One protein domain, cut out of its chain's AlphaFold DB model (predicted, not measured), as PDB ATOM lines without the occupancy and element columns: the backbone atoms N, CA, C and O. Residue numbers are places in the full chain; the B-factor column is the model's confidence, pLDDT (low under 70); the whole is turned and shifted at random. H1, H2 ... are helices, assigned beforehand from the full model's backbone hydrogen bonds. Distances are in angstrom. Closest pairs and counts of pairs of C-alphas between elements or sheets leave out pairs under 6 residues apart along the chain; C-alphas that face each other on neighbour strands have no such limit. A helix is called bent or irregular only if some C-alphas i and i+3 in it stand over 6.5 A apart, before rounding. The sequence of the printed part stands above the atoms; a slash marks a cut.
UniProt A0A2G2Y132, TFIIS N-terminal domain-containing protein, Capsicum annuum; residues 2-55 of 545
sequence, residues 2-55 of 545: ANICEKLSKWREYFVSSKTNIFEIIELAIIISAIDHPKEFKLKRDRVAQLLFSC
ATOM      1  N   ALA A   2     -18.574   6.194 -85.901       50.78
ATOM      2  CA  ALA A   2     -18.503   7.672 -85.814       50.78
ATOM      3  C   ALA A   2     -19.862   8.412 -85.727       50.78
ATOM      4  O   ALA A   2     -20.076   9.204 -84.813       50.78
ATOM      5  N   ASN A   3     -20.808   8.066 -86.609       63.94
ATOM      6  CA  ASN A   3     -22.143   8.672 -86.692       63.94
ATOM      7  C   ASN A   3     -22.995   8.549 -85.402       63.94
ATOM      8  O   ASN A   3     -23.936   9.315 -85.216       63.94
ATOM      9  N   ILE A   4     -22.682   7.605 -84.503       71.81
ATOM     10  CA  ILE A   4     -23.388   7.432 -83.219       71.81
ATOM     11  C   ILE A   4     -22.871   8.435 -82.181       71.81
ATOM     12  O   ILE A   4     -23.681   9.073 -81.515       71.81
ATOM     13  N   CYS A   5     -21.551   8.639 -82.075       71.75
ATOM     14  CA  CYS A   5     -20.987   9.646 -81.166       71.75
ATOM     15  C   CYS A   5     -21.476  11.055 -81.518       71.75
ATOM     16  O   CYS A   5     -21.882  11.793 -80.632       71.75
ATOM     17  N   GLU A   6     -21.500  11.401 -82.806       78.56
ATOM     18  CA  GLU A   6     -22.000  12.691 -83.297       78.56
ATOM     19  C   GLU A   6     -23.471  12.931 -82.903       78.56
ATOM     20  O   GLU A   6     -23.810  13.968 -82.327       78.56
ATOM     21  N   LYS A   7     -24.338  11.928 -83.113       77.44
ATOM     22  CA  LYS A   7     -25.745  11.962 -82.678       77.44
ATOM     23  C   LYS A   7     -25.879  12.101 -81.158       77.44
ATOM     24  O   LYS A   7     -26.677  12.913 -80.698       77.44
ATOM     25  N   LEU A   8     -25.103  11.345 -80.378       81.56
ATOM     26  CA  LEU A   8     -25.125  11.424 -78.914       81.56
ATOM     27  C   LEU A   8     -24.634  12.784 -78.398       81.56
ATOM     28  O   LEU A   8     -25.227  13.313 -77.462       81.56
ATOM     29  N   SER A   9     -23.609  13.380 -79.015       82.25
ATOM     30  CA  SER A   9     -23.155  14.735 -78.685       82.25
ATOM     31  C   SER A   9     -24.245  15.774 -78.946       82.25
ATOM     32  O   SER A   9     -24.507  16.590 -78.068       82.25
ATOM     33  N   LYS A  10     -24.954  15.691 -80.081       86.69
ATOM     34  CA  LYS A  10     -26.078  16.589 -80.392       86.69
ATOM     35  C   LYS A  10     -27.230  16.476 -79.383       86.69
ATOM     36  O   LYS A  10     -27.796  17.490 -78.987       86.69
ATOM     37  N   TRP A  11     -27.565  15.264 -78.932       87.12
ATOM     38  CA  TRP A  11     -28.563  15.078 -77.869       87.12
ATOM     39  C   TRP A  11     -28.080  15.615 -76.514       87.12
ATOM     40  O   TRP A  11     -28.849  16.265 -75.811       87.12
ATOM     41  N   ARG A  12     -26.805  15.411 -76.155       84.94
ATOM     42  CA  ARG A  12     -26.212  15.990 -74.934       84.94
ATOM     43  C   ARG A  12     -26.247  17.517 -74.957       84.94
ATOM     44  O   ARG A  12     -26.644  18.113 -73.964       84.94
ATOM     45  N   GLU A  13     -25.868  18.127 -76.077       86.25
ATOM     46  CA  GLU A  13     -25.949  19.574 -76.287       86.25
ATOM     47  C   GLU A  13     -27.391  20.071 -76.131       86.25
ATOM     48  O   GLU A  13     -27.627  20.984 -75.348       86.25
ATOM     49  N   TYR A  14     -28.368  19.403 -76.758       86.12
ATOM     50  CA  TYR A  14     -29.786  19.746 -76.625       86.12
ATOM     51  C   TYR A  14     -30.265  19.768 -75.161       86.12
ATOM     52  O   TYR A  14     -30.802  20.786 -74.726       86.12
ATOM     53  N   PHE A  15     -30.025  18.706 -74.380       85.81
ATOM     54  CA  PHE A  15     -30.468  18.649 -72.976       85.81
ATOM     55  C   PHE A  15     -29.707  19.628 -72.060       85.81
ATOM     56  O   PHE A  15     -30.293  20.208 -71.146       85.81
ATOM     57  N   VAL A  16     -28.418  19.880 -72.327       85.62
ATOM     58  CA  VAL A  16     -27.641  20.921 -71.625       85.62
ATOM     59  C   VAL A  16     -28.181  22.323 -71.941       85.62
ATOM     60  O   VAL A  16     -28.289  23.156 -71.039       85.62
ATOM     61  N   SER A  17     -28.557  22.589 -73.195       83.56
ATOM     62  CA  SER A  17     -29.111  23.874 -73.633       83.56
ATOM     63  C   SER A  17     -30.545  24.111 -73.151       83.56
ATOM     64  O   SER A  17     -30.873  25.236 -72.775       83.56
ATOM     65  N   SER A  18     -31.395  23.079 -73.140       81.38
ATOM     66  CA  SER A  18     -32.799  23.193 -72.722       81.38
ATOM     67  C   SER A  18     -32.976  23.280 -71.202       81.38
ATOM     68  O   SER A  18     -34.038  23.694 -70.739       81.38
ATOM     69  N   LYS A  19     -31.946  22.894 -70.429       77.50
ATOM     70  CA  LYS A  19     -31.969  22.720 -68.961       77.50
ATOM     71  C   LYS A  19     -33.034  21.737 -68.459       77.50
ATOM     72  O   LYS A  19     -33.325  21.713 -67.266       77.50
ATOM     73  N   THR A  20     -33.628  20.948 -69.349       82.69
ATOM     74  CA  THR A  20     -34.668  19.985 -68.991       82.69
ATOM     75  C   THR A  20     -34.016  18.769 -68.349       82.69
ATOM     76  O   THR A  20     -33.019  18.253 -68.860       82.69
ATOM     77  N   ASN A  21     -34.567  18.299 -67.235       85.25
ATOM     78  CA  ASN A  21     -34.072  17.098 -66.586       85.25
ATOM     79  C   ASN A  21     -34.327  15.880 -67.489       85.25
ATOM     80  O   ASN A  21     -35.459  15.600 -67.882       85.25
ATOM     81  N   ILE A  22     -33.262  15.150 -67.825       89.69
ATOM     82  CA  ILE A  22     -33.354  13.969 -68.690       89.69
ATOM     83  C   ILE A  22     -34.176  12.841 -68.048       89.69
ATOM     84  O   ILE A  22     -34.797  12.072 -68.773       89.69
ATOM     85  N   PHE A  23     -34.223  12.765 -66.715       87.56
ATOM     86  CA  PHE A  23     -35.025  11.768 -66.002       87.56
ATOM     87  C   PHE A  23     -36.526  12.072 -66.123       87.56
ATOM     88  O   PHE A  23     -37.257  11.221 -66.616       87.56
ATOM     89  N   GLU A  24     -36.950  13.317 -65.869       88.19
ATOM     90  CA  GLU A  24     -38.332  13.777 -66.115       88.19
ATOM     91  C   GLU A  24     -38.771  13.540 -67.573       88.19
ATOM     92  O   GLU A  24     -39.901  13.130 -67.825       88.19
ATOM     93  N   ILE A  25     -37.882  13.745 -68.556       90.44
ATOM     94  CA  ILE A  25     -38.180  13.451 -69.970       90.44
ATOM     95  C   ILE A  25     -38.374  11.947 -70.212       90.44
ATOM     96  O   ILE A  25     -39.251  11.572 -70.987       90.44
ATOM     97  N   ILE A  26     -37.567  11.086 -69.585       91.56
ATOM     98  CA  ILE A  26     -37.692   9.625 -69.710       91.56
ATOM     99  C   ILE A  26     -38.982   9.138 -69.039       91.56
ATOM    100  O   ILE A  26     -39.713   8.357 -69.645       91.56
ATOM    101  N   GLU A  27     -39.296   9.637 -67.845       88.50
ATOM    102  CA  GLU A  27     -40.532   9.345 -67.110       88.50
ATOM    103  C   GLU A  27     -41.769   9.765 -67.917       88.50
ATOM    104  O   GLU A  27     -42.643   8.940 -68.184       88.50
ATOM    105  N   LEU A  28     -41.806  11.008 -68.412       89.19
ATOM    106  CA  LEU A  28     -42.888  11.494 -69.272       89.19
ATOM    107  C   LEU A  28     -42.987  10.704 -70.585       89.19
ATOM    108  O   LEU A  28     -44.093  10.389 -71.016       89.19
ATOM    109  N   ALA A  29     -41.864  10.341 -71.212       92.62
ATOM    110  CA  ALA A  29     -41.876   9.533 -72.431       92.62
ATOM    111  C   ALA A  29     -42.403   8.107 -72.186       92.62
ATOM    112  O   ALA A  29     -43.093   7.567 -73.053       92.62
ATOM    113  N   ILE A  30     -42.122   7.511 -71.022       92.75
ATOM    114  CA  ILE A  30     -42.677   6.218 -70.600       92.75
ATOM    115  C   ILE A  30     -44.191   6.334 -70.386       92.75
ATOM    116  O   ILE A  30     -44.941   5.562 -70.982       92.75
ATOM    117  N   ILE A  31     -44.641   7.332 -69.618       90.88
ATOM    118  CA  ILE A  31     -46.062   7.566 -69.317       90.88
ATOM    119  C   ILE A  31     -46.864   7.814 -70.604       90.88
ATOM    120  O   ILE A  31     -47.877   7.158 -70.834       90.88
ATOM    121  N   ILE A  32     -46.385   8.697 -71.486       91.00
ATOM    122  CA  ILE A  32     -47.032   8.983 -72.777       91.00
ATOM    123  C   ILE A  32     -47.050   7.731 -73.669       91.00
ATOM    124  O   ILE A  32     -48.076   7.427 -74.269       91.00
ATOM    125  N   SER A  33     -45.962   6.949 -73.711       92.44
ATOM    126  CA  SER A  33     -45.929   5.700 -74.493       92.44
ATOM    127  C   SER A  33     -46.918   4.650 -73.979       92.44
ATOM    128  O   SER A  33     -47.484   3.911 -74.785       92.44
ATOM    129  N   ALA A  34     -47.131   4.573 -72.663       90.75
ATOM    130  CA  ALA A  34     -48.104   3.669 -72.061       90.75
ATOM    131  C   ALA A  34     -49.553   4.103 -72.352       90.75
ATOM    132  O   ALA A  34     -50.382   3.251 -72.654       90.75
ATOM    133  N   ILE A  35     -49.842   5.410 -72.325       90.88
ATOM    134  CA  ILE A  35     -51.180   5.965 -72.600       90.88
ATOM    135  C   ILE A  35     -51.534   5.872 -74.093       90.88
ATOM    136  O   ILE A  35     -52.572   5.315 -74.447       90.88
ATOM    137  N   ASP A  36     -50.677   6.391 -74.976       94.06
ATOM    138  CA  ASP A  36     -50.990   6.513 -76.406       94.06
ATOM    139  C   ASP A  36     -50.790   5.191 -77.168       94.06
ATOM    140  O   ASP A  36     -51.440   4.941 -78.190       94.06
ATOM    141  N   HIS A  37     -49.866   4.338 -76.707       91.31
ATOM    142  CA  HIS A  37     -49.414   3.143 -77.427       91.31
ATOM    143  C   HIS A  37     -49.291   1.879 -76.538       91.31
ATOM    144  O   HIS A  37     -48.316   1.136 -76.692       91.31
ATOM    145  N   PRO A  38     -50.264   1.545 -75.660       87.44
ATOM    146  CA  PRO A  38     -50.118   0.514 -74.620       87.44
ATOM    147  C   PRO A  38     -49.660  -0.851 -75.150       87.44
ATOM    148  O   PRO A  38     -48.759  -1.468 -74.586       87.44
ATOM    149  N   LYS A  39     -50.212  -1.319 -76.278       86.56
ATOM    150  CA  LYS A  39     -49.840  -2.619 -76.872       86.56
ATOM    151  C   LYS A  39     -48.407  -2.628 -77.420       86.56
ATOM    152  O   LYS A  39     -47.700  -3.619 -77.257       86.56
ATOM    153  N   GLU A  40     -47.945  -1.528 -78.018       87.44
ATOM    154  CA  GLU A  40     -46.544  -1.410 -78.435       87.44
ATOM    155  C   GLU A  40     -45.608  -1.198 -77.244       87.44
ATOM    156  O   GLU A  40     -44.494  -1.715 -77.258       87.44
ATOM    157  N   PHE A  41     -46.048  -0.472 -76.214       92.00
ATOM    158  CA  PHE A  41     -45.284  -0.284 -74.990       92.00
ATOM    159  C   PHE A  41     -45.083  -1.616 -74.262       92.00
ATOM    160  O   PHE A  41     -43.935  -1.965 -74.008       92.00
ATOM    161  N   LYS A  42     -46.136  -2.428 -74.058       86.88
ATOM    162  CA  LYS A  42     -46.031  -3.794 -73.503       86.88
ATOM    163  C   LYS A  42     -45.022  -4.652 -74.298       86.88
ATOM    164  O   LYS A  42     -44.156  -5.272 -73.690       86.88
ATOM    165  N   LEU A  43     -45.034  -4.601 -75.638       88.94
ATOM    166  CA  LEU A  43     -44.059  -5.310 -76.496       88.94
ATOM    167  C   LEU A  43     -42.621  -4.748 -76.440       88.94
ATOM    168  O   LEU A  43     -41.659  -5.488 -76.641       88.94
ATOM    169  N   LYS A  44     -42.449  -3.441 -76.209       88.06
ATOM    170  CA  LYS A  44     -41.137  -2.764 -76.176       88.06
ATOM    171  C   LYS A  44     -40.536  -2.689 -74.767       88.06
ATOM    172  O   LYS A  44     -39.322  -2.509 -74.651       88.06
ATOM    173  N   ARG A  45     -41.346  -2.857 -73.716       91.06
ATOM    174  CA  ARG A  45     -40.982  -2.744 -72.293       91.06
ATOM    175  C   ARG A  45     -39.751  -3.574 -71.954       91.06
ATOM    176  O   ARG A  45     -38.784  -3.042 -71.420       91.06
ATOM    177  N   ASP A  46     -39.740  -4.843 -72.346       86.06
ATOM    178  CA  ASP A  46     -38.655  -5.772 -72.013       86.06
ATOM    179  C   ASP A  46     -37.328  -5.371 -72.687       86.06
ATOM    180  O   ASP A  46     -36.247  -5.569 -72.129       86.06
ATOM    181  N   ARG A  47     -37.390  -4.708 -73.853       87.19
ATOM    182  CA  ARG A  47     -36.217  -4.117 -74.517       87.19
ATOM    183  C   ARG A  47     -35.767  -2.814 -73.849       87.19
ATOM    184  O   ARG A  47     -34.563  -2.570 -73.788       87.19
ATOM    185  N   VAL A  48     -36.685  -1.999 -73.326       89.25
ATOM    186  CA  VAL A  48     -36.345  -0.816 -72.510       89.25
ATOM    187  C   VAL A  48     -35.675  -1.250 -71.201       89.25
ATOM    188  O   VAL A  48     -34.586  -0.770 -70.895       89.25
ATOM    189  N   ALA A  49     -36.242  -2.230 -70.493       88.06
ATOM    190  CA  ALA A  49     -35.646  -2.827 -69.299       88.06
ATOM    191  C   ALA A  49     -34.264  -3.439 -69.596       88.06
ATOM    192  O   ALA A  49     -33.289  -3.135 -68.908       88.06
ATOM    193  N   GLN A  50     -34.136  -4.218 -70.680       84.31
ATOM    194  CA  GLN A  50     -32.840  -4.744 -71.121       84.31
ATOM    195  C   GLN A  50     -31.818  -3.624 -71.351       84.31
ATOM    196  O   GLN A  50     -30.667  -3.784 -70.947       84.31
ATOM    197  N   LEU A  51     -32.201  -2.502 -71.973       84.44
ATOM    198  CA  LEU A  51     -31.304  -1.359 -72.155       84.44
ATOM    199  C   LEU A  51     -30.878  -0.761 -70.807       84.44
ATOM    200  O   LEU A  51     -29.677  -0.613 -70.592       84.44
ATOM    201  N   LEU A  52     -31.813  -0.500 -69.885       85.00
ATOM    202  CA  LEU A  52     -31.513   0.036 -68.548       85.00
ATOM    203  C   LEU A  52     -30.476  -0.825 -67.804       85.00
ATOM    204  O   LEU A  52     -29.449  -0.305 -67.369       85.00
ATOM    205  N   PHE A  53     -30.678  -2.146 -67.740       80.19
ATOM    206  CA  PHE A  53     -29.751  -3.061 -67.058       80.19
ATOM    207  C   PHE A  53     -28.469  -3.379 -67.858       80.19
ATOM    208  O   PHE A  53     -27.468  -3.802 -67.275       80.19
ATOM    209  N   SER A  54     -28.451  -3.153 -69.178       76.88
ATOM    210  CA  SER A  54     -27.265  -3.367 -70.030       76.88
ATOM    211  C   SER A  54     -26.371  -2.130 -70.186       76.88
ATOM    212  O   SER A  54     -25.272  -2.256 -70.730       76.88
ATOM    213  N   CYS A  55     -26.793  -0.955 -69.701       67.75
ATOM    214  CA  CYS A  55     -26.060   0.321 -69.743       67.75
ATOM    215  C   CYS A  55     -24.772   0.328 -68.884       67.75
ATOM    216  O   CYS A  55     -24.639   1.066 -67.906       67.75
TER     217      CYS A  55
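Overview. This is residues 2 to 55 of the 545 residues of the protein "TFIIS N-terminal domain-containing protein" of Capsicum annuum (UniProt A0A2G2Y132). Three helices make an open, three-sided frame: H1 meets one end of H2 at a near right angle, and at the other end of H2 the chain folds back into H3, which runs opposite to H2. The middle is empty and the contacts are few; residues 2 to 11 of H1 stick out as a free arm. The printed part has 54 residues, with three named helices in the order H1, H2, H3 and no named strand; its class is all helix. It is loose, with a radius of gyration of the C-alphas of 13.4 A, and spans 32 by 25 by 18 A.

Arrangement. Start with H1, residues 2 to 18, which touches no helix. Look next at H2, residues 22 to 36: it is close to H1 but not clearly touching, the closest C-alphas being those of Phe 15 and Ile 22, 7.0 A apart. Their lines are about perpendicular, at 82 degrees. Then find H3, residues 38 to 54: H2 and H3 only just touch, with 3 pairs of C-alphas within 8 A, and only at the corner by their link. The closest C-alphas are those of Ala 34 and Phe 41, 5.7 A apart. H2 and H3 run opposite ways at a shallow tilt of 28 degrees. H1 and H3 are apart. Every O i to N i+4 pair is within hydrogen-bond range in H1 and H2; in H3, 11 of 13 are.

Along the chain. Find C-alpha 2 at (-18.503, 7.672, -85.814); from there H1 runs 24.8 A to Ser 18. H2 runs 20.6 A from Ile 22 to Asp 36, at (-50.990, 6.513, -76.406). H3 runs 23.6 A from Pro 38 to Ser 54, at (-27.265, -3.367, -70.030). It is irregular, with C-alphas 43 and 46 7.0 A apart, and has a kink of 39 degrees near residue 45.

Size, cuts and confidence. The two C-alphas farthest apart, those of Ala 2 and Ile 35, are 35.3 A apart. The printed part has no cut, and both links are tight. The mean pLDDT of the printed part is 84.8; look for values under 70 at residues 2, 3 and 55.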